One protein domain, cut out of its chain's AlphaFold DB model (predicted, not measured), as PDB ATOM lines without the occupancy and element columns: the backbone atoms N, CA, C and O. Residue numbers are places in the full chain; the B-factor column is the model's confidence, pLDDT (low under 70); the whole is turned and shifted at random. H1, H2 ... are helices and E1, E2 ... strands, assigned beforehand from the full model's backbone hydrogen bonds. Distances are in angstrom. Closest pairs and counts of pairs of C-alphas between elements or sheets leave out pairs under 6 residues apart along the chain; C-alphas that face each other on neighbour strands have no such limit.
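This is residues 20 to 121 and 290 to 340 of the 343 residues of an uncharacterized protein of hydrothermal vent metagenome (UniProt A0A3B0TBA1). What is seen first? A strongly twisted sheet of six strands makes the middle, with H1 and H3 over one face and the longest helix, H5, over the opposite face. Residues 310 to 326, with no named element, lead from H5 to E6 at one edge of the sheet. What is it built of? The printed part has 153 residues with six named helices and six named strands, along the chain E1 E2 H1 E3 H2 E4 H3 E5 H4 H5 E6 H6; the class is mixed, helices and strands, and the mixed sheet runs E5 E4 E3 E2 E1 E6. It is compact, with a radius of gyration of the C-alphas of 14.5 A, and spans 42 by 33 by 28 A.

How do the strands pair? E1, residues 20 to 26, and E2, residues 30 to 35, are an antiparallel hairpin, with N 23 and O 33 within hydrogen-bond range at 2.8 A. Parallel pairs, also within range, are E2 and E3, residues 57 to 62, by N 58 and O 30, 2.9 A; E3 and E4, residues 90 to 96, by N 91 and O 57, 2.8 A; and E4 and E5, residues 112 to 114, by N 113 and O 94, 3.0 A. E6, residues 327 to 329, meets E1 only at a point, where C-alphas 21 and 327 face each other at 4.4 A. Where are the helices? H1, residues 45 to 51, H2, residues 70 to 86, and H3, residues 99 to 107, lie in strand-helix-strand units, a helix between two parallel neighbour strands: E2 H1 E3, E3 H2 E4 and E4 H3 E5, each with a right-handed crossover. H1 and H3 have heights over the sheet of 10.0 A and 8.2 A; H5, residues 290 to 309, is on the opposite face at 8.4 A, while H2, H4, residues 117 to 120, and H6, residues 330 to 338, only graze the sheet. H1 touches H2, by residues 83 to 86 of H2 alone, at a shallow tilt of 15 degrees, the closest C-alphas being those of Pro 46 and Ala 83, 5.7 A. How are the helix backbones? Every O i to N i+4 pair is within hydrogen-bond range in H2, H3, H5 and H6, and 2 of 3 in H1; H4 is too short for one.

Where are the ends? E1 begins at C-alpha 20, (11.018, -50.976, 7.685), and H6 ends at C-alpha 338, (6.641, -58.141, -8.696). Which elements are long? From first to last C-alpha H5 measures 27.3 A, H2 24.8 A and E4 19.0 A.

Is anything cut out? Residues 122 to 289 are not printed, and C-alphas 121 and 290 are 9.7 A apart. Which link is long? H5 to E6, with 17 residues. Where is confidence low? Residues 38, 339 and 340 are under 70.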
ATOM      1  N   LEU A  20      11.878 -52.142   7.460       84.06
ATOM      2  CA  LEU A  20      11.018 -50.976   7.685       84.06
ATOM      3  C   LEU A  20       9.675 -51.390   8.283       84.06
ATOM      4  O   LEU A  20       9.197 -52.490   8.002       84.06
ATOM      5  N   PRO A  21       9.033 -50.508   9.073       88.44
ATOM      6  CA  PRO A  21       7.736 -50.796   9.656       88.44
ATOM      7  C   PRO A  21       6.652 -50.739   8.574       88.44
ATOM      8  O   PRO A  21       6.160 -49.664   8.212       88.44
ATOM      9  N   VAL A  22       6.242 -51.907   8.080       91.19
ATOM     10  CA  VAL A  22       5.082 -52.043   7.197       91.19
ATOM     11  C   VAL A  22       4.379 -53.379   7.396       91.19
ATOM     12  O   VAL A  22       4.992 -54.431   7.538       91.19
ATOM     13  N   ARG A  23       3.053 -53.344   7.308       92.25
ATOM     14  CA  ARG A  23       2.231 -54.509   7.026       92.25
ATOM     15  C   ARG A  23       1.586 -54.364   5.658       92.25
ATOM     16  O   ARG A  23       0.876 -53.395   5.400       92.25
ATOM     17  N   VAL A  24       1.763 -55.371   4.812       92.25
ATOM     18  CA  VAL A  24       0.953 -55.537   3.602       92.25
ATOM     19  C   VAL A  24      -0.326 -56.267   4.003       92.25
ATOM     20  O   VAL A  24      -0.315 -57.476   4.207       92.25
ATOM     21  N   VAL A  25      -1.421 -55.521   4.151       94.25
ATOM     22  CA  VAL A  25      -2.737 -56.067   4.524       94.25
ATOM     23  C   VAL A  25      -3.326 -56.862   3.364       94.25
ATOM     24  O   VAL A  25      -3.911 -57.928   3.546       94.25
ATOM     25  N   LYS A  26      -3.149 -56.352   2.144       92.44
ATOM     26  CA  LYS A  26      -3.529 -57.044   0.919       92.44
ATOM     27  C   LYS A  26      -2.523 -56.718  -0.171       92.44
ATOM     28  O   LYS A  26      -2.092 -55.577  -0.302       92.44
ATOM     29  N   SER A  27      -2.133 -57.726  -0.944       88.75
ATOM     30  CA  SER A  27      -1.264 -57.513  -2.099       88.75
ATOM     31  C   SER A  27      -2.061 -57.083  -3.324       88.75
ATOM     32  O   SER A  27      -1.552 -56.286  -4.098       88.75
ATOM     33  N   TYR A  28      -3.305 -57.538  -3.503       85.62
ATOM     34  CA  TYR A  28      -4.160 -57.112  -4.615       85.62
ATOM     35  C   TYR A  28      -5.626 -56.875  -4.188       85.62
ATOM     36  O   TYR A  28      -6.266 -57.827  -3.729       85.62
ATOM     37  N   PRO A  29      -6.163 -55.642  -4.316       90.31
ATOM     38  CA  PRO A  29      -5.413 -54.393  -4.532       90.31
ATOM     39  C   PRO A  29      -4.338 -54.182  -3.450       90.31
ATOM     40  O   PRO A  29      -4.418 -54.790  -2.380       90.31
ATOM     41  N   LEU A  30      -3.310 -53.372  -3.731       92.50
ATOM     42  CA  LEU A  30      -2.229 -53.144  -2.769       92.50
ATOM     43  C   LEU A  30      -2.725 -52.239  -1.640       92.50
ATOM     44  O   LEU A  30      -3.082 -51.086  -1.878       92.50
ATOM     45  N   ILE A  31      -2.740 -52.768  -0.418       94.62
ATOM     46  CA  ILE A  31      -3.132 -52.034   0.784       94.62
ATOM     47  C   ILE A  31      -2.081 -52.248   1.859       94.62
ATOM     48  O   ILE A  31      -1.787 -53.392   2.229       94.62
ATOM     49  N   THR A  32      -1.533 -51.151   2.372       94.31
ATOM     50  CA  THR A  32      -0.494 -51.183   3.402       94.31
ATOM     51  C   THR A  32      -0.903 -50.403   4.644       94.31
ATOM     52  O   THR A  32      -1.650 -49.428   4.572       94.31
ATOM     53  N   VAL A  33      -0.399 -50.846   5.796       94.56
ATOM     54  CA  VAL A  33      -0.330 -50.045   7.019       94.56
ATOM     55  C   VAL A  33       1.143 -49.836   7.323       94.56
ATOM     56  O   VAL A  33       1.894 -50.803   7.433       94.56
ATOM     57  N   SER A  34       1.575 -48.590   7.435       92.81
ATOM     58  CA  SER A  34       2.962 -48.239   7.750       92.81
ATOM     59  C   SER A  34       3.005 -47.112   8.775       92.81
ATOM     60  O   SER A  34       1.965 -46.710   9.299       92.81
ATOM     61  N   LYS A  35       4.204 -46.624   9.095       89.88
ATOM     62  CA  LYS A  35       4.399 -45.535  10.052       89.88
ATOM     63  C   LYS A  35       5.167 -44.382   9.433       89.88
ATOM     64  O   LYS A  35       6.043 -44.614   8.598       89.88
ATOM     65  N   THR A  36       4.895 -43.168   9.903       88.38
ATOM     66  CA  THR A  36       5.805 -42.049   9.680       88.38
ATOM     67  C   THR A  36       7.155 -42.375  10.314       88.38
ATOM     68  O   THR A  36       7.237 -42.990  11.382       88.38
ATOM     69  N   TYR A  37       8.234 -42.008   9.638       77.56
ATOM     70  CA  TYR A  37       9.596 -42.179  10.126       77.56
ATOM     71  C   TYR A  37      10.451 -41.027   9.608       77.56
ATOM     72  O   TYR A  37      10.221 -40.566   8.498       77.56
ATOM     73  N   ARG A  38      11.458 -40.565  10.359       67.75
ATOM     74  CA  ARG A  38      12.216 -39.349   9.991       67.75
ATOM     75  C   ARG A  38      12.835 -39.414   8.589       67.75
ATOM     76  O   ARG A  38      12.819 -38.430   7.868       67.75
ATOM     77  N   ALA A  39      13.359 -40.574   8.194       70.88
ATOM     78  CA  ALA A  39      13.905 -40.779   6.848       70.88
ATOM     79  C   ALA A  39      12.833 -41.117   5.792       70.88
ATOM     80  O   ALA A  39      13.140 -41.177   4.605       70.88
ATOM     81  N   ARG A  40      11.607 -41.439   6.224       77.38
ATOM     82  CA  ARG A  40      10.504 -41.945   5.396       77.38
ATOM     83  C   ARG A  40       9.155 -41.496   5.971       77.38
ATOM     84  O   ARG A  40       8.463 -42.284   6.622       77.38
ATOM     85  N   PRO A  41       8.785 -40.229   5.765       76.81
ATOM     86  CA  PRO A  41       7.629 -39.622   6.420       76.81
ATOM     87  C   PRO A  41       6.298 -40.270   6.020       76.81
ATOM     88  O   PRO A  41       5.401 -40.350   6.846       76.81
ATOM     89  N   PHE A  42       6.203 -40.857   4.822       82.56
ATOM     90  CA  PHE A  42       5.047 -41.649   4.364       82.56
ATOM     91  C   PHE A  42       5.336 -43.156   4.292       82.56
ATOM     92  O   PHE A  42       4.800 -43.887   3.454       82.56
ATOM     93  N   GLY A  43       6.209 -43.634   5.183       78.19
ATOM     94  CA  GLY A  43       6.538 -45.045   5.318       78.19
ATOM     95  C   GLY A  43       7.154 -45.631   4.049       78.19
ATOM     96  O   GLY A  43       8.040 -45.053   3.420       78.19
ATOM     97  N   VAL A  44       6.718 -46.833   3.680       80.12
ATOM     98  CA  VAL A  44       7.330 -47.596   2.577       80.12
ATOM     99  C   VAL A  44       6.608 -47.417   1.248       80.12
ATOM    100  O   VAL A  44       7.094 -47.880   0.223       80.12
ATOM    101  N   ALA A  45       5.448 -46.770   1.252       78.12
ATOM    102  CA  ALA A  45       4.568 -46.694   0.097       78.12
ATOM    103  C   ALA A  45       5.220 -46.030  -1.135       78.12
ATOM    104  O   ALA A  45       5.188 -46.655  -2.198       78.12
ATOM    105  N   PRO A  46       5.923 -44.880  -1.019       81.62
ATOM    106  CA  PRO A  46       6.651 -44.306  -2.156       81.62
ATOM    107  C   PRO A  46       7.732 -45.245  -2.710       81.62
ATOM    108  O   PRO A  46       7.939 -45.328  -3.918       81.62
ATOM    109  N   LEU A  47       8.390 -46.018  -1.836       83.50
ATOM    110  CA  LEU A  47       9.388 -47.003  -2.254       83.50
ATOM    111  C   LEU A  47       8.747 -48.170  -3.016       83.50
ATOM    112  O   LEU A  47       9.289 -48.615  -4.026       83.50
ATOM    113  N   LEU A  48       7.618 -48.690  -2.529       83.69
ATOM    114  CA  LEU A  48       6.917 -49.788  -3.193       83.69
ATOM    115  C   LEU A  48       6.409 -49.354  -4.570       83.69
ATOM    116  O   LEU A  48       6.589 -50.099  -5.529       83.69
ATOM    117  N   ALA A  49       5.858 -48.144  -4.688       81.44
ATOM    118  CA  ALA A  49       5.354 -47.603  -5.951       81.44
ATOM    119  C   ALA A  49       6.425 -47.567  -7.054       81.44
ATOM    120  O   ALA A  49       6.150 -47.978  -8.180       81.44
ATOM    121  N   ALA A  50       7.667 -47.200  -6.719       80.38
ATOM    122  CA  ALA A  50       8.788 -47.218  -7.663       80.38
ATOM    123  C   ALA A  50       9.087 -48.618  -8.246       80.38
ATOM    124  O   ALA A  50       9.680 -48.736  -9.315       80.38
ATOM    125  N   HIS A  51       8.675 -49.688  -7.560       82.56
ATOM    126  CA  HIS A  51       8.912 -51.074  -7.968       82.56
ATOM    127  C   HIS A  51       7.696 -51.754  -8.609       82.56
ATOM    128  O   HIS A  51       7.845 -52.844  -9.168       82.56
ATOM    129  N   VAL A  52       6.516 -51.136  -8.526       81.44
ATOM    130  CA  VAL A  52       5.268 -51.572  -9.172       81.44
ATOM    131  C   VAL A  52       4.550 -50.366  -9.808       81.44
ATOM    132  O   VAL A  52       3.451 -50.011  -9.376       81.44
ATOM    133  N   PRO A  53       5.163 -49.706 -10.811       79.56
ATOM    134  CA  PRO A  53       4.632 -48.471 -11.389       79.56
ATOM    135  C   PRO A  53       3.247 -48.681 -12.016       79.56
ATOM    136  O   PRO A  53       2.961 -49.745 -12.567       79.56
ATOM    137  N   GLY A  54       2.378 -47.671 -11.918       81.88
ATOM    138  CA  GLY A  54       1.003 -47.717 -12.433       81.88
ATOM    139  C   GLY A  54       0.024 -48.533 -11.579       81.88
ATOM    140  O   GLY A  54      -1.165 -48.623 -11.895       81.88
ATOM    141  N   ARG A  55       0.491 -49.163 -10.492       86.62
ATOM    142  CA  ARG A  55      -0.371 -49.934  -9.596       86.62
ATOM    143  C   ARG A  55      -1.019 -49.015  -8.571       86.62
ATOM    144  O   ARG A  55      -0.351 -48.514  -7.668       86.62
ATOM    145  N   LYS A  56      -2.346 -48.909  -8.646       91.44
ATOM    146  CA  LYS A  56      -3.149 -48.275  -7.599       91.44
ATOM    147  C   LYS A  56      -2.878 -48.896  -6.231       91.44
ATOM    148  O   LYS A  56      -2.840 -50.127  -6.101       91.44
ATOM    149  N   SER A  57      -2.738 -48.063  -5.204       93.12
ATOM    150  CA  SER A  57      -2.530 -48.540  -3.836       93.12
ATOM    151  C   SER A  57      -3.166 -47.632  -2.789       93.12
ATOM    152  O   SER A  57      -3.311 -46.437  -3.001       93.12
ATOM    153  N   LEU A  58      -3.548 -48.207  -1.649       95.38
ATOM    154  CA  LEU A  58      -4.069 -47.471  -0.499       95.38
ATOM    155  C   LEU A  58      -3.120 -47.661   0.683       95.38
ATOM    156  O   LEU A  58      -2.910 -48.781   1.151       95.38
ATOM    157  N   ASN A  59      -2.564 -46.564   1.180       95.06
ATOM    158  CA  ASN A  59      -1.525 -46.571   2.197       95.06
ATOM    159  C   ASN A  59      -2.017 -45.843   3.440       95.06
ATOM    160  O   ASN A  59      -2.176 -44.622   3.454       95.06
ATOM    161  N   LEU A  60      -2.268 -46.620   4.487       96.31
ATOM    162  CA  LEU A  60      -2.671 -46.122   5.791       96.31
ATOM    163  C   LEU A  60      -1.403 -45.861   6.611       96.31
ATOM    164  O   LEU A  60      -0.618 -46.778   6.859       96.31
ATOM    165  N   VAL A  61      -1.171 -44.612   7.004       94.75
ATOM    166  CA  VAL A  61       0.091 -44.189   7.627       94.75
ATOM    167  C   VAL A  61      -0.167 -43.746   9.061       94.75
ATOM    168  O   VAL A  61      -0.818 -42.737   9.307       94.75
ATOM    169  N   GLN A  62       0.346 -44.509  10.019       94.06
ATOM    170  CA  GLN A  62       0.274 -44.190  11.443       94.06
ATOM    171  C   GLN A  62       1.332 -43.151  11.815       94.06
ATOM    172  O   GLN A  62       2.480 -43.238  11.372       94.06
ATOM    173  N   LEU A  63       0.982 -42.202  12.678       91.50
ATOM    174  CA  LEU A  63       1.936 -41.226  13.199       91.50
ATOM    175  C   LEU A  63       2.799 -41.861  14.303       91.50
ATOM    176  O   LEU A  63       2.276 -42.298  15.329       91.50
ATOM    177  N   CYS A  64       4.125 -41.910  14.122       88.06
ATOM    178  CA  CYS A  64       5.043 -42.452  15.139       88.06
ATOM    179  C   CYS A  64       5.232 -41.530  16.355       88.06
ATOM    180  O   CYS A  64       5.665 -41.975  17.422       88.06
ATOM    181  N   TRP A  65       4.910 -40.250  16.189       90.69
ATOM    182  CA  TRP A  65       4.987 -39.210  17.201       90.69
ATOM    183  C   TRP A  65       3.749 -38.322  17.124       90.69
ATOM    184  O   TRP A  65       3.010 -38.421  16.151       90.69
ATOM    185  N   THR A  66       3.505 -37.474  18.124       90.25
ATOM    186  CA  THR A  66       2.367 -36.551  18.055       90.25
ATOM    187  C   THR A  66       2.641 -35.389  17.099       90.25
ATOM    188  O   THR A  66       3.754 -34.841  17.084       90.25
ATOM    189  N   TYR A  67       1.619 -35.017  16.328       91.19
ATOM    190  CA  TYR A  67       1.605 -33.909  15.363       91.19
ATOM    191  C   TYR A  67       0.671 -32.777  15.815       91.19
ATOM    192  O   TYR A  67       0.205 -31.992  14.998       91.19
ATOM    193  N   GLU A  68       0.430 -32.636  17.120       91.25
ATOM    194  CA  GLU A  68      -0.400 -31.565  17.701       91.25
ATOM    195  C   GLU A  68       0.207 -30.145  17.588       91.25
ATOM    196  O   GLU A  68      -0.140 -29.242  18.343       91.25
ATOM    197  N   THR A  69       1.124 -29.911  16.642       90.12
ATOM    198  CA  THR A  69       1.695 -28.591  16.351       90.12
ATOM    199  C   THR A  69       1.603 -28.269  14.861       90.12
ATOM    200  O   THR A  69       1.824 -29.121  13.999       90.12
ATOM    201  N   ALA A  70       1.322 -27.002  14.543       88.75
ATOM    202  CA  ALA A  70       1.180 -26.539  13.161       88.75
ATOM    203  C   ALA A  70       2.466 -26.705  12.323       88.75
ATOM    204  O   ALA A  70       2.391 -26.925  11.114       88.75
ATOM    205  N   GLU A  71       3.637 -26.614  12.961       90.44
ATOM    206  CA  GLU A  71       4.943 -26.825  12.327       90.44
ATOM    207  C   GLU A  71       5.073 -28.255  11.791       90.44
ATOM    208  O   GLU A  71       5.246 -28.444  10.589       90.44
ATOM    209  N   LYS A  72       4.851 -29.265  12.642       89.69
ATOM    210  CA  LYS A  72       4.922 -30.681  12.247       89.69
ATOM    211  C   LYS A  72       3.912 -31.047  11.169       89.69
ATOM    212  O   LYS A  72       4.202 -31.846  10.285       89.69
ATOM    213  N   VAL A  73       2.709 -30.479  11.238       91.75
ATOM    214  CA  VAL A  73       1.697 -30.686  10.195       91.75
ATOM    215  C   VAL A  73       2.146 -30.061   8.874       91.75
ATOM    216  O   VAL A  73       1.928 -30.652   7.823       91.75
ATOM    217  N   SER A  74       2.820 -28.908   8.905       91.19
ATOM    218  CA  SER A  74       3.350 -28.272   7.692       91.19
ATOM    219  C   SER A  74       4.483 -29.089   7.057       91.19
ATOM    220  O   SER A  74       4.500 -29.231   5.837       91.19
ATOM    221  N   GLU A  75       5.371 -29.681   7.862       90.62
ATOM    222  CA  GLU A  75       6.376 -30.644   7.380       90.62
ATOM    223  C   GLU A  75       5.705 -31.847   6.699       90.62
ATOM    224  O   GLU A  75       6.033 -32.190   5.564       90.62
ATOM    225  N   LEU A  76       4.679 -32.421   7.341       91.75
ATOM    226  CA  LEU A  76       3.951 -33.571   6.802       91.75
ATOM    227  C   LEU A  76       3.240 -33.265   5.473       91.75
ATOM    228  O   LEU A  76       3.130 -34.146   4.625       91.75
ATOM    229  N   VAL A  77       2.754 -32.036   5.276       93.19
ATOM    230  CA  VAL A  77       2.159 -31.605   4.000       93.19
ATOM    231  C   VAL A  77       3.202 -31.629   2.883       93.19
ATOM    232  O   VAL A  77       2.934 -32.182   1.818       93.19
ATOM    233  N   ALA A  78       4.397 -31.079   3.119       90.88
ATOM    234  CA  ALA A  78       5.472 -31.103   2.126       90.88
ATOM    235  C   ALA A  78       5.879 -32.545   1.776       90.88
ATOM    236  O   ALA A  78       6.035 -32.895   0.604       90.88
ATOM    237  N   ASP A  79       5.960 -33.401   2.793       91.12
ATOM    238  CA  ASP A  79       6.259 -34.818   2.634       91.12
ATOM    239  C   ASP A  79       5.166 -35.580   1.862       91.12
ATOM    240  O   ASP A  79       5.479 -36.494   1.091       91.12
ATOM    241  N   LEU A  80       3.891 -35.207   2.030       92.81
ATOM    242  CA  LEU A  80       2.762 -35.807   1.312       92.81
ATOM    243  C   LEU A  80       2.828 -35.484  -0.176       92.81
ATOM    244  O   LEU A  80       2.654 -36.371  -1.010       92.81
ATOM    245  N   GLU A  81       3.075 -34.221  -0.510       92.12
ATOM    246  CA  GLU A  81       3.179 -33.786  -1.901       92.12
ATOM    247  C   GLU A  81       4.376 -34.449  -2.590       92.12
ATOM    248  O   GLU A  81       4.255 -34.947  -3.715       92.12
ATOM    249  N   HIS A  82       5.499 -34.592  -1.881       90.31
ATOM    250  CA  HIS A  82       6.622 -35.381  -2.374       90.31
ATOM    251  C   HIS A  82       6.230 -36.853  -2.605       90.31
ATOM    252  O   HIS A  82       6.460 -37.398  -3.689       90.31
ATOM    253  N   ALA A  83       5.569 -37.498  -1.639       90.50
ATOM    254  CA  ALA A  83       5.114 -38.882  -1.767       90.50
ATOM    255  C   ALA A  83       4.166 -39.092  -2.964       90.50
ATOM    256  O   ALA A  83       4.341 -40.051  -3.719       90.50
ATOM    257  N   LYS A  84       3.212 -38.178  -3.182       91.19
ATOM    258  CA  LYS A  84       2.287 -38.208  -4.328       91.19
ATOM    259  C   LYS A  84       2.996 -38.023  -5.665       91.19
ATOM    260  O   LYS A  84       2.609 -38.663  -6.636       91.19
ATOM    261  N   SER A  85       4.048 -37.204  -5.729       90.62
ATOM    262  CA  SER A  85       4.826 -37.046  -6.967       90.62
ATOM    263  C   SER A  85       5.570 -38.325  -7.377       90.62
ATOM    264  O   SER A  85       5.731 -38.587  -8.566       90.62
ATOM    265  N   ILE A  86       5.980 -39.147  -6.404       89.06
ATOM    266  CA  ILE A  86       6.616 -40.454  -6.645       89.06
ATOM    267  C   ILE A  86       5.566 -41.531  -6.959       89.06
ATOM    268  O   ILE A  86       5.811 -42.422  -7.771       89.06
ATOM    269  N   ALA A  87       4.411 -41.471  -6.298       89.12
ATOM    270  CA  ALA A  87       3.379 -42.501  -6.342       89.12
ATOM    271  C   ALA A  87       1.994 -41.905  -6.673       89.12
ATOM    272  O   ALA A  87       1.100 -41.947  -5.824       89.12
ATOM    273  N   PRO A  88       1.784 -41.372  -7.891       90.69
ATOM    274  CA  PRO A  88       0.569 -40.624  -8.236       90.69
ATOM    275  C   PRO A  88      -0.707 -41.475  -8.219       90.69
ATOM    276  O   PRO A  88      -1.782 -40.964  -7.926       90.69
ATOM    277  N   ASP A  89      -0.595 -42.782  -8.473       91.00
ATOM    278  CA  ASP A  89      -1.725 -43.717  -8.407       91.00
ATOM    279  C   ASP A  89      -2.031 -44.201  -6.979       91.00
ATOM    280  O   ASP A  89      -2.874 -45.077  -6.788       91.00
ATOM    281  N   SER A  90      -1.323 -43.694  -5.967       91.56
ATOM    282  CA  SER A  90      -1.459 -44.142  -4.582       91.56
ATOM    283  C   SER A  90      -2.215 -43.138  -3.721       91.56
ATOM    284  O   SER A  90      -1.889 -41.956  -3.683       91.56
ATOM    285  N   GLU A  91      -3.175 -43.639  -2.951       93.69
ATOM    286  CA  GLU A  91      -3.834 -42.886  -1.890       93.69
ATOM    287  C   GLU A  91      -3.049 -43.016  -0.592       93.69
ATOM    288  O   GLU A  91      -2.655 -44.115  -0.183       93.69
ATOM    289  N   PHE A  92      -2.874 -41.889   0.085       95.12
ATOM    290  CA  PHE A  92      -2.235 -41.807   1.389       95.12
ATOM    291  C   PHE A  92      -3.242 -41.261   2.385       95.12
ATOM    292  O   PHE A  92      -3.799 -40.187   2.173       95.12
ATOM    293  N   VAL A  93      -3.466 -41.995   3.471       96.62
ATOM    294  CA  VAL A  93      -4.371 -41.572   4.538       96.62
ATOM    295  C   VAL A  93      -3.658 -41.669   5.871       96.62
ATOM    296  O   VAL A  93      -3.230 -42.749   6.284       96.62
ATOM    297  N   ILE A  94      -3.548 -40.534   6.556       96.19
ATOM    298  CA  ILE A  94      -2.967 -40.465   7.892       96.19
ATOM    299  C   ILE A  94      -3.956 -41.020   8.920       96.19
ATOM    300  O   ILE A  94      -5.135 -40.668   8.939       96.19
ATOM    301  N   LEU A  95      -3.460 -41.882   9.801       96.06
ATOM    302  CA  LEU A  95      -4.191 -42.381  10.956       96.06
ATOM    303  C   LEU A  95      -3.802 -41.531  12.172       96.06
ATOM    304  O   LEU A  95      -2.726 -41.714  12.744       96.06
ATOM    305  N   ALA A  96      -4.659 -40.564  12.503       95.56
ATOM    306  CA  ALA A  96      -4.443 -39.625  13.601       95.56
ATOM    307  C   ALA A  96      -4.704 -40.285  14.964       95.56
ATOM    308  O   ALA A  96      -5.597 -41.132  15.093       95.56
ATOM    309  N   ASN A  97      -3.939 -39.879  15.980       94.25
ATOM    310  CA  ASN A  97      -4.035 -40.397  17.346       94.25
ATOM    311  C   ASN A  97      -4.948 -39.576  18.240       94.25
ATOM    312  O   ASN A  97      -5.483 -40.137  19.199       94.25
ATOM    313  N   THR A  98      -5.125 -38.291  17.928       94.31
ATOM    314  CA  THR A  98      -6.054 -37.380  18.605       94.31
ATOM    315  C   THR A  98      -6.993 -36.696  17.626       94.31
ATOM    316  O   THR A  98      -6.683 -36.501  16.449       94.31
ATOM    317  N   GLU A  99      -8.157 -36.277  18.126       94.00
ATOM    318  CA  GLU A  99      -9.057 -35.403  17.377       94.00
ATOM    319  C   GLU A  99      -8.377 -34.092  16.985       94.00
ATOM    320  O   GLU A  99      -8.657 -33.563  15.913       94.00
ATOM    321  N   PHE A 100      -7.467 -33.582  17.819       94.62
ATOM    322  CA  PHE A 100      -6.742 -32.353  17.522       94.62
ATOM    323  C   PHE A 100      -5.751 -32.534  16.364       94.62
ATOM    324  O   PHE A 100      -5.713 -31.696  15.467       94.62
ATOM    325  N   GLU A 101      -5.032 -33.659  16.297       95.38
ATOM    326  CA  GLU A 101      -4.243 -34.015  15.108       95.38
ATOM    327  C   GLU A 101      -5.126 -34.112  13.861       95.38
ATOM    328  O   GLU A 101      -4.803 -33.524  12.833       95.38
ATOM    329  N   SER A 102      -6.262 -34.811  13.952       95.88
ATOM    330  CA  SER A 102      -7.202 -34.944  12.833       95.88
ATOM    331  C   SER A 102      -7.731 -33.585  12.365       95.88
ATOM    332  O   SER A 102      -7.816 -33.336  11.161       95.88
ATOM    333  N   TYR A 103      -8.021 -32.675  13.298       96.25
ATOM    334  CA  TYR A 103      -8.405 -31.300  13.003       96.25
ATOM    335  C   TYR A 103      -7.300 -30.552  12.246       96.25
ATOM    336  O   TYR A 103      -7.560 -30.055  11.153       96.25
ATOM    337  N   LEU A 104      -6.068 -30.524  12.768       96.31
ATOM    338  CA  LEU A 104      -4.954 -29.806  12.136       96.31
ATOM    339  C   LEU A 104      -4.619 -30.360  10.743       96.31
ATOM    340  O   LEU A 104      -4.322 -29.601   9.823       96.31
ATOM    341  N   LEU A 105      -4.683 -31.683  10.570       96.19
ATOM    342  CA  LEU A 105      -4.487 -32.334   9.275       96.19
ATOM    343  C   LEU A 105      -5.586 -31.937   8.284       96.19
ATOM    344  O   LEU A 105      -5.293 -31.603   7.136       96.19
ATOM    345  N   SER A 106      -6.843 -31.936   8.732       96.56
ATOM    346  CA  SER A 106      -7.994 -31.577   7.896       96.56
ATOM    347  C   SER A 106      -7.976 -30.104   7.490       96.56
ATOM    348  O   SER A 106      -8.255 -29.800   6.332       96.56
ATOM    349  N   ASP A 107      -7.584 -29.207   8.399       96.19
ATOM    350  CA  ASP A 107      -7.394 -27.772   8.134       96.19
ATOM    351  C   ASP A 107      -6.381 -27.521   7.002       96.19
ATOM    352  O   ASP A 107      -6.530 -26.601   6.201       96.19
ATOM    353  N   ARG A 108      -5.385 -28.404   6.868       95.69
ATOM    354  CA  ARG A 108      -4.378 -28.366   5.796       95.69
ATOM    355  C   ARG A 108      -4.702 -29.257   4.594       95.69
ATOM    356  O   ARG A 108      -3.844 -29.440   3.734       95.69
ATOM    357  N   GLY A 109      -5.908 -29.821   4.517       94.81
ATOM    358  CA  GLY A 109      -6.333 -30.673   3.401       94.81
ATOM    359  C   GLY A 109      -5.609 -32.023   3.314       94.81
ATOM    360  O   GLY A 109      -5.645 -32.671   2.269       94.81
ATOM    361  N   VAL A 110      -4.954 -32.468   4.391       95.31
ATOM    362  CA  VAL A 110      -4.284 -33.772   4.450       95.31
ATOM    363  C   VAL A 110      -5.331 -34.865   4.682       95.31
ATOM    364  O   VAL A 110      -6.006 -34.836   5.719       95.31
ATOM    365  N   PRO A 111      -5.471 -35.862   3.784       95.88
ATOM    366  CA  PRO A 111      -6.411 -36.957   3.990       95.88
ATOM    367  C   PRO A 111      -6.072 -37.731   5.263       95.88
ATOM    368  O   PRO A 111      -4.962 -38.243   5.431       95.88
ATOM    369  N   ASN A 112      -7.032 -37.815   6.176       97.06
ATOM    370  CA  ASN A 112      -6.832 -38.451   7.466       97.06
ATOM    371  C   ASN A 112      -8.129 -39.059   8.007       97.06
ATOM    372  O   ASN A 112      -9.226 -38.767   7.531       97.06
ATOM    373  N   THR A 113      -7.989 -39.910   9.015       96.38
ATOM    374  CA  THR A 113      -9.092 -40.345   9.869       96.38
ATOM    375  C   THR A 113      -8.600 -40.489  11.299       96.38
ATOM    376  O   THR A 113      -7.442 -40.840  11.541       96.38
ATOM    377  N   MET A 114      -9.506 -40.299  12.255       94.06
ATOM    378  CA  MET A 114      -9.252 -40.649  13.644       94.06
ATOM    379  C   MET A 114      -9.178 -42.174  13.788       94.06
ATOM    380  O   MET A 114     -10.193 -42.863  13.665       94.06
ATOM    381  N   ALA A 115      -7.971 -42.702  13.988       94.62
ATOM    382  CA  ALA A 115      -7.694 -44.133  14.078       94.62
ATOM    383  C   ALA A 115      -6.376 -44.362  14.831       94.62
ATOM    384  O   ALA A 115      -5.360 -44.737  14.244       94.62
ATOM    385  N   SER A 116      -6.402 -44.118  16.142       92.12
ATOM    386  CA  SER A 116      -5.223 -44.239  17.001       92.12
ATOM    387  C   SER A 116      -4.578 -45.621  16.894       92.12
ATOM    388  O   SER A 116      -5.276 -46.636  16.906       92.12
ATOM    389  N   GLU A 117      -3.244 -45.690  16.858       89.69
ATOM    390  CA  GLU A 117      -2.503 -46.959  16.743       89.69
ATOM    391  C   GLU A 117      -2.936 -48.008  17.791       89.69
ATOM    392  O   GLU A 117      -2.912 -49.212  17.526       89.69
ATOM    393  N   THR A 118      -3.401 -47.580  18.967       91.81
ATOM    394  CA  THR A 118      -3.866 -48.479  20.035       91.81
ATOM    395  C   THR A 118      -4.987 -49.424  19.602       91.81
ATOM    396  O   THR A 118      -5.040 -50.546  20.101       91.81
ATOM    397  N   MET A 119      -5.861 -49.035  18.664       93.94
ATOM    398  CA  MET A 119      -6.945 -49.911  18.196       93.94
ATOM    399  C   MET A 119      -6.432 -51.114  17.396       93.94
ATOM    400  O   MET A 119      -7.123 -52.128  17.291       93.94
ATOM    401  N   PHE A 120      -5.210 -51.032  16.865       94.81
ATOM    402  CA  PHE A 120      -4.554 -52.114  16.137       94.81
ATOM    403  C   PHE A 120      -3.911 -53.125  17.089       94.81
ATOM    404  O   PHE A 120      -3.659 -54.251  16.684       94.81
ATOM    405  N   MET A 121      -3.688 -52.778  18.360       93.19
ATOM    406  CA  MET A 121      -3.073 -53.685  19.331       93.19
ATOM    407  C   MET A 121      -3.884 -54.972  19.506       93.19
ATOM    408  O   MET A 121      -5.114 -54.945  19.552       93.19
ATOM    409  N   ILE A 290     -12.937 -49.877  21.774       97.06
ATOM    410  CA  ILE A 290     -12.096 -50.381  20.681       97.06
ATOM    411  C   ILE A 290     -12.932 -51.040  19.580       97.06
ATOM    412  O   ILE A 290     -12.723 -50.772  18.401       97.06
ATOM    413  N   ASN A 291     -13.920 -51.866  19.930       97.31
ATOM    414  CA  ASN A 291     -14.762 -52.547  18.943       97.31
ATOM    415  C   ASN A 291     -15.607 -51.564  18.123       97.31
ATOM    416  O   ASN A 291     -15.791 -51.760  16.917       97.31
ATOM    417  N   ARG A 292     -16.084 -50.481  18.746       96.62
ATOM    418  CA  ARG A 292     -16.790 -49.409  18.036       96.62
ATOM    419  C   ARG A 292     -15.861 -48.696  17.054       96.62
ATOM    420  O   ARG A 292     -16.245 -48.461  15.912       96.62
ATOM    421  N   GLU A 293     -14.634 -48.400  17.468       96.19
ATOM    422  CA  GLU A 293     -13.647 -47.741  16.607       96.19
ATOM    423  C   GLU A 293     -13.198 -48.626  15.451       96.19
ATOM    424  O   GLU A 293     -13.201 -48.181  14.307       96.19
ATOM    425  N   ARG A 294     -12.930 -49.908  15.710       97.75
ATOM    426  CA  ARG A 294     -12.642 -50.904  14.670       97.75
ATOM    427  C   ARG A 294     -13.784 -51.027  13.666       97.75
ATOM    428  O   ARG A 294     -13.531 -51.065  12.466       97.75
ATOM    429  N   THR A 295     -15.033 -51.013  14.131       97.38
ATOM    430  CA  THR A 295     -16.211 -51.014  13.244       97.38
ATOM    431  C   THR A 295     -16.236 -49.775  12.346       97.38
ATOM    432  O   THR A 295     -16.443 -49.887  11.137       97.38
ATOM    433  N   ASN A 296     -15.996 -48.591  12.914       96.75
ATOM    434  CA  ASN A 296     -15.963 -47.339  12.155       96.75
ATOM    435  C   ASN A 296     -14.806 -47.309  11.149       96.75
ATOM    436  O   ASN A 296     -15.007 -46.945   9.993       96.75
ATOM    437  N   PHE A 297     -13.626 -47.772  11.552       97.88
ATOM    438  CA  PHE A 297     -12.460 -47.878  10.685       97.88
ATOM    439  C   PHE A 297     -12.696 -48.825   9.509       97.88
ATOM    440  O   PHE A 297     -12.386 -48.475   8.377       97.88
ATOM    441  N   ILE A 298     -13.312 -49.990   9.725       98.00
ATOM    442  CA  ILE A 298     -13.621 -50.915   8.626       98.00
ATOM    443  C   ILE A 298     -14.632 -50.326   7.649       98.00
ATOM    444  O   ILE A 298     -14.482 -50.492   6.437       98.00
ATOM    445  N   ARG A 299     -15.629 -49.577   8.131       97.56
ATOM    446  CA  ARG A 299     -16.531 -48.822   7.247       97.56
ATOM    447  C   ARG A 299     -15.763 -47.789   6.423       97.56
ATOM    448  O   ARG A 299     -15.965 -47.713   5.213       97.56
ATOM    449  N   PHE A 300     -14.860 -47.048   7.060       97.62
ATOM    450  CA  PHE A 300     -14.033 -46.039   6.409       97.62
ATOM    451  C   PHE A 300     -13.109 -46.639   5.337       97.62
ATOM    452  O   PHE A 300     -13.172 -46.236   4.177       97.62
ATOM    453  N   VAL A 301     -12.323 -47.664   5.674       97.62
ATOM    454  CA  VAL A 301     -11.399 -48.307   4.726       97.62
ATOM    455  C   VAL A 301     -12.151 -48.957   3.564       97.62
ATOM    456  O   VAL A 301     -11.716 -48.852   2.420       97.62
ATOM    457  N   ASN A 302     -13.312 -49.573   3.807       97.62
ATOM    458  CA  ASN A 302     -14.147 -50.090   2.718       97.62
ATOM    459  C   ASN A 302     -14.705 -48.979   1.817       97.62
ATOM    460  O   ASN A 302     -14.855 -49.196   0.614       97.62
ATOM    461  N   SER A 303     -15.005 -47.798   2.366       97.56
ATOM    462  CA  SER A 303     -15.405 -46.635   1.568       97.56
ATOM    463  C   SER A 303     -14.266 -46.171   0.660       97.56
ATOM    464  O   SER A 303     -14.483 -45.961  -0.533       97.56
ATOM    465  N   LEU A 304     -13.040 -46.094   1.188       97.19
ATOM    466  CA  LEU A 304     -11.848 -45.781   0.395       97.19
ATOM    467  C   LEU A 304     -11.586 -46.835  -0.682       97.19
ATOM    468  O   LEU A 304     -11.335 -46.489  -1.832       97.19
ATOM    469  N   ALA A 305     -11.708 -48.121  -0.344       96.81
ATOM    470  CA  ALA A 305     -11.529 -49.202  -1.306       96.81
ATOM    471  C   ALA A 305     -12.556 -49.134  -2.448       96.81
ATOM    472  O   ALA A 305     -12.203 -49.329  -3.612       96.81
ATOM    473  N   ARG A 306     -13.812 -48.791  -2.137       97.12
ATOM    474  CA  ARG A 306     -14.852 -48.567  -3.147       97.12
ATOM    475  C   ARG A 306     -14.515 -47.382  -4.041       97.12
ATOM    476  O   ARG A 306     -14.687 -47.490  -5.249       97.12
ATOM    477  N   TYR A 307     -14.078 -46.271  -3.459       96.25
ATOM    478  CA  TYR A 307     -13.750 -45.058  -4.204       96.25
ATOM    479  C   TYR A 307     -12.536 -45.260  -5.120       96.25
ATOM    480  O   TYR A 307     -12.607 -44.994  -6.315       96.25
ATOM    481  N   HIS A 308     -11.441 -45.789  -4.576       95.19
ATOM    482  CA  HIS A 308     -10.158 -45.836  -5.268       95.19
ATOM    483  C   HIS A 308     -10.002 -47.068  -6.184       95.19
ATOM    484  O   HIS A 308      -9.453 -46.966  -7.287       95.19
ATOM    485  N   PHE A 309     -10.540 -48.225  -5.769       95.50
ATOM    486  CA  PHE A 309     -10.443 -49.493  -6.510       95.50
ATOM    487  C   PHE A 309     -11.764 -49.973  -7.132       95.50
ATOM    488  O   PHE A 309     -11.751 -50.941  -7.884       95.50
ATOM    489  N   GLY A 310     -12.912 -49.369  -6.806       95.94
ATOM    490  CA  GLY A 310     -14.224 -49.857  -7.257       95.94
ATOM    491  C   GLY A 310     -14.744 -51.089  -6.501       95.94
ATOM    492  O   GLY A 310     -15.797 -51.623  -6.853       95.94
ATOM    493  N   ILE A 311     -14.054 -51.545  -5.449       95.69
ATOM    494  CA  ILE A 311     -14.382 -52.788  -4.733       95.69
ATOM    495  C   ILE A 311     -15.220 -52.486  -3.489       95.69
ATOM    496  O   ILE A 311     -14.824 -51.702  -2.630       95.69
ATOM    497  N   ARG A 312     -16.379 -53.140  -3.359       93.69
ATOM    498  CA  ARG A 312     -17.239 -53.030  -2.170       93.69
ATOM    499  C   ARG A 312     -16.922 -54.138  -1.170       93.69
ATOM    500  O   ARG A 312     -16.639 -55.256  -1.579       93.69
ATOM    501  N   HIS A 313     -17.043 -53.828   0.122       92.00
ATOM    502  CA  HIS A 313     -16.913 -54.801   1.219       92.00
ATOM    503  C   HIS A 313     -15.621 -55.634   1.151       92.00
ATOM    504  O   HIS A 313     -15.633 -56.839   1.382       92.00
ATOM    505  N   LEU A 314     -14.501 -54.981   0.826       96.00
ATOM    506  CA  LEU A 314     -13.194 -55.624   0.715       96.00
ATOM    507  C   LEU A 314     -12.744 -56.281   2.030       96.00
ATOM    508  O   LEU A 314     -12.092 -57.325   2.002       96.00
ATOM    509  N   PHE A 315     -13.092 -55.671   3.163       97.00
ATOM    510  CA  PHE A 315     -12.804 -56.173   4.500       97.00
ATOM    511  C   PHE A 315     -14.109 -56.446   5.257       97.00
ATOM    512  O   PHE A 315     -14.857 -55.497   5.508       97.00
ATOM    513  N   PRO A 316     -14.404 -57.707   5.624       95.75
ATOM    514  CA  PRO A 316     -15.594 -58.033   6.410       95.75
ATOM    515  C   PRO A 316     -15.441 -57.637   7.886       95.75
ATOM    516  O   PRO A 316     -16.430 -57.324   8.545       95.75
ATOM    517  N   ASP A 317     -14.209 -57.618   8.395       95.94
ATOM    518  CA  ASP A 317     -13.873 -57.356   9.791       95.94
ATOM    519  C   ASP A 317     -12.475 -56.715   9.931       95.94
ATOM    520  O   ASP A 317     -11.830 -56.344   8.946       95.94
ATOM    521  N   PHE A 318     -12.034 -56.536  11.179       97.00
ATOM    522  CA  PHE A 318     -10.771 -55.885  11.534       97.00
ATOM    523  C   PHE A 318      -9.551 -56.815  11.528       97.00
ATOM    524  O   PHE A 318      -8.427 -56.331  11.657       97.00
ATOM    525  N   GLU A 319      -9.730 -58.125  11.372       95.81
ATOM    526  CA  GLU A 319      -8.662 -59.108  11.573       95.81
ATOM    527  C   GLU A 319      -7.394 -58.833  10.746       95.81
ATOM    528  O   GLU A 319      -6.305 -58.846  11.322       95.81
ATOM    529  N   PRO A 320      -7.472 -58.444   9.456       95.44
ATOM    530  CA  PRO A 320      -6.278 -58.151   8.653       95.44
ATOM    531  C   PRO A 320      -5.425 -56.982   9.185       95.44
ATOM    532  O   PRO A 320      -4.247 -56.839   8.845       95.44
ATOM    533  N   PHE A 321      -6.018 -56.128  10.020       95.88
ATOM    534  CA  PHE A 321      -5.376 -54.966  10.625       95.88
ATOM    535  C   PHE A 321      -4.903 -55.231  12.060       95.88
ATOM    536  O   PHE A 321      -4.155 -54.425  12.608       95.88
ATOM    537  N   ARG A 322      -5.245 -56.367  12.672       94.81
ATOM    538  CA  ARG A 322      -4.846 -56.682  14.049       94.81
ATOM    539  C   ARG A 322      -3.335 -56.874  14.191       94.81
ATOM    540  O   ARG A 322      -2.679 -57.479  13.353       94.81
ATOM    541  N   GLY A 323      -2.784 -56.363  15.283       90.25
ATOM    542  CA  GLY A 323      -1.377 -56.415  15.663       90.25
ATOM    543  C   GLY A 323      -0.613 -55.132  15.332       90.25
ATOM    544  O   GLY A 323      -1.079 -54.277  14.578       90.25
ATOM    545  N   ASN A 324       0.626 -55.050  15.813       83.56
ATOM    546  CA  ASN A 324       1.543 -53.959  15.479       83.56
ATOM    547  C   ASN A 324       2.110 -54.083  14.066       83.56
ATOM    548  O   ASN A 324       2.278 -55.182  13.543       83.56
ATOM    549  N   VAL A 325       2.451 -52.943  13.475       86.50
ATOM    550  CA  VAL A 325       3.303 -52.917  12.289       86.50
ATOM    551  C   VAL A 325       4.702 -53.391  12.695       86.50
ATOM    552  O   VAL A 325       5.358 -52.738  13.510       86.50
ATOM    553  N   ASP A 326       5.122 -54.529  12.147       81.25
ATOM    554  CA  ASP A 326       6.431 -55.128  12.401       81.25
ATOM    555  C   ASP A 326       7.479 -54.597  11.411       81.25
ATOM    556  O   ASP A 326       7.150 -54.106  10.327       81.25
ATOM    557  N   TYR A 327       8.747 -54.684  11.811       83.69
ATOM    558  CA  TYR A 327       9.881 -54.422  10.930       83.69
ATOM    559  C   TYR A 327      10.076 -55.635  10.031       83.69
ATOM    560  O   TYR A 327      10.165 -56.763  10.511       83.69
ATOM    561  N   VAL A 328      10.067 -55.402   8.725       85.25
ATOM    562  CA  VAL A 328      10.117 -56.464   7.721       85.25
ATOM    563  C   VAL A 328      11.133 -56.122   6.652       85.25
ATOM    564  O   VAL A 328      11.255 -54.954   6.273       85.25
ATOM    565  N   ASP A 329      11.815 -57.145   6.135       87.44
ATOM    566  CA  ASP A 329      12.653 -57.003   4.949       87.44
ATOM    567  C   ASP A 329      11.796 -56.568   3.755       87.44
ATOM    568  O   ASP A 329      10.884 -57.258   3.279       87.44
ATOM    569  N   ILE A 330      12.103 -55.372   3.277       85.56
ATOM    570  CA  ILE A 330      11.364 -54.720   2.211       85.56
ATOM    571  C   ILE A 330      11.667 -55.336   0.855       85.56
ATOM    572  O   ILE A 330      10.784 -55.353  -0.007       85.56
ATOM    573  N   GLN A 331      12.861 -55.895   0.672       85.81
ATOM    574  CA  GLN A 331      13.226 -56.545  -0.575       85.81
ATOM    575  C   GLN A 331      12.338 -57.773  -0.819       85.81
ATOM    576  O   GLN A 331      11.726 -57.892  -1.884       85.81
ATOM    577  N   SER A 332      12.126 -58.596   0.212       86.19
ATOM    578  CA  SER A 332      11.166 -59.705   0.178       86.19
ATOM    579  C   SER A 332       9.727 -59.264  -0.146       86.19
ATOM    580  O   SER A 332       8.965 -59.982  -0.804       86.19
ATOM    581  N   ILE A 333       9.297 -58.081   0.308       87.62
ATOM    582  CA  ILE A 333       7.980 -57.535  -0.068       87.62
ATOM    583  C   ILE A 333       7.950 -57.179  -1.553       87.62
ATOM    584  O   ILE A 333       7.015 -57.573  -2.252       87.62
ATOM    585  N   ILE A 334       8.961 -56.460  -2.036       87.50
ATOM    586  CA  ILE A 334       9.058 -56.030  -3.432       87.50
ATOM    587  C   ILE A 334       9.025 -57.237  -4.374       87.50
ATOM    588  O   ILE A 334       8.252 -57.243  -5.333       87.50
ATOM    589  N   GLU A 335       9.802 -58.279  -4.089       86.94
ATOM    590  CA  GLU A 335       9.852 -59.499  -4.901       86.94
ATOM    591  C   GLU A 335       8.489 -60.196  -4.975       86.94
ATOM    592  O   GLU A 335       8.014 -60.533  -6.064       86.94
ATOM    593  N   ARG A 336       7.788 -60.311  -3.838       85.56
ATOM    594  CA  ARG A 336       6.424 -60.864  -3.793       85.56
ATOM    595  C   ARG A 336       5.413 -60.033  -4.583       85.56
ATOM    596  O   ARG A 336       4.470 -60.598  -5.138       85.56
ATOM    597  N   LEU A 337       5.575 -58.710  -4.619       85.12
ATOM    598  CA  LEU A 337       4.686 -57.821  -5.371       85.12
ATOM    599  C   LEU A 337       4.958 -57.855  -6.878       85.12
ATOM    600  O   LEU A 337       3.996 -57.785  -7.644       85.12
ATOM    601  N   LYS A 338       6.225 -57.998  -7.290       81.50
ATOM    602  CA  LYS A 338       6.641 -58.141  -8.696       81.50
ATOM    603  C   LYS A 338       6.219 -59.482  -9.299       81.50
ATOM    604  O   LYS A 338       5.802 -59.524 -10.449       81.50
ATOM    605  N   GLY A 339       6.262 -60.562  -8.516       68.56
ATOM    606  CA  GLY A 339       5.873 -61.910  -8.955       68.56
ATOM    607  C   GLY A 339       4.370 -62.128  -9.181       68.56
ATOM    608  O   GLY A 339       3.961 -63.246  -9.485       68.56
ATOM    609  N   ARG A 340       3.528 -61.097  -9.019       62.78
ATOM    610  CA  ARG A 340       2.075 -61.160  -9.245       62.78
ATOM    611  C   ARG A 340       1.650 -60.133 -10.302       62.78
ATOM    612  O   ARG A 340       1.208 -59.043  -9.924       62.78
TER     613      ARG A 340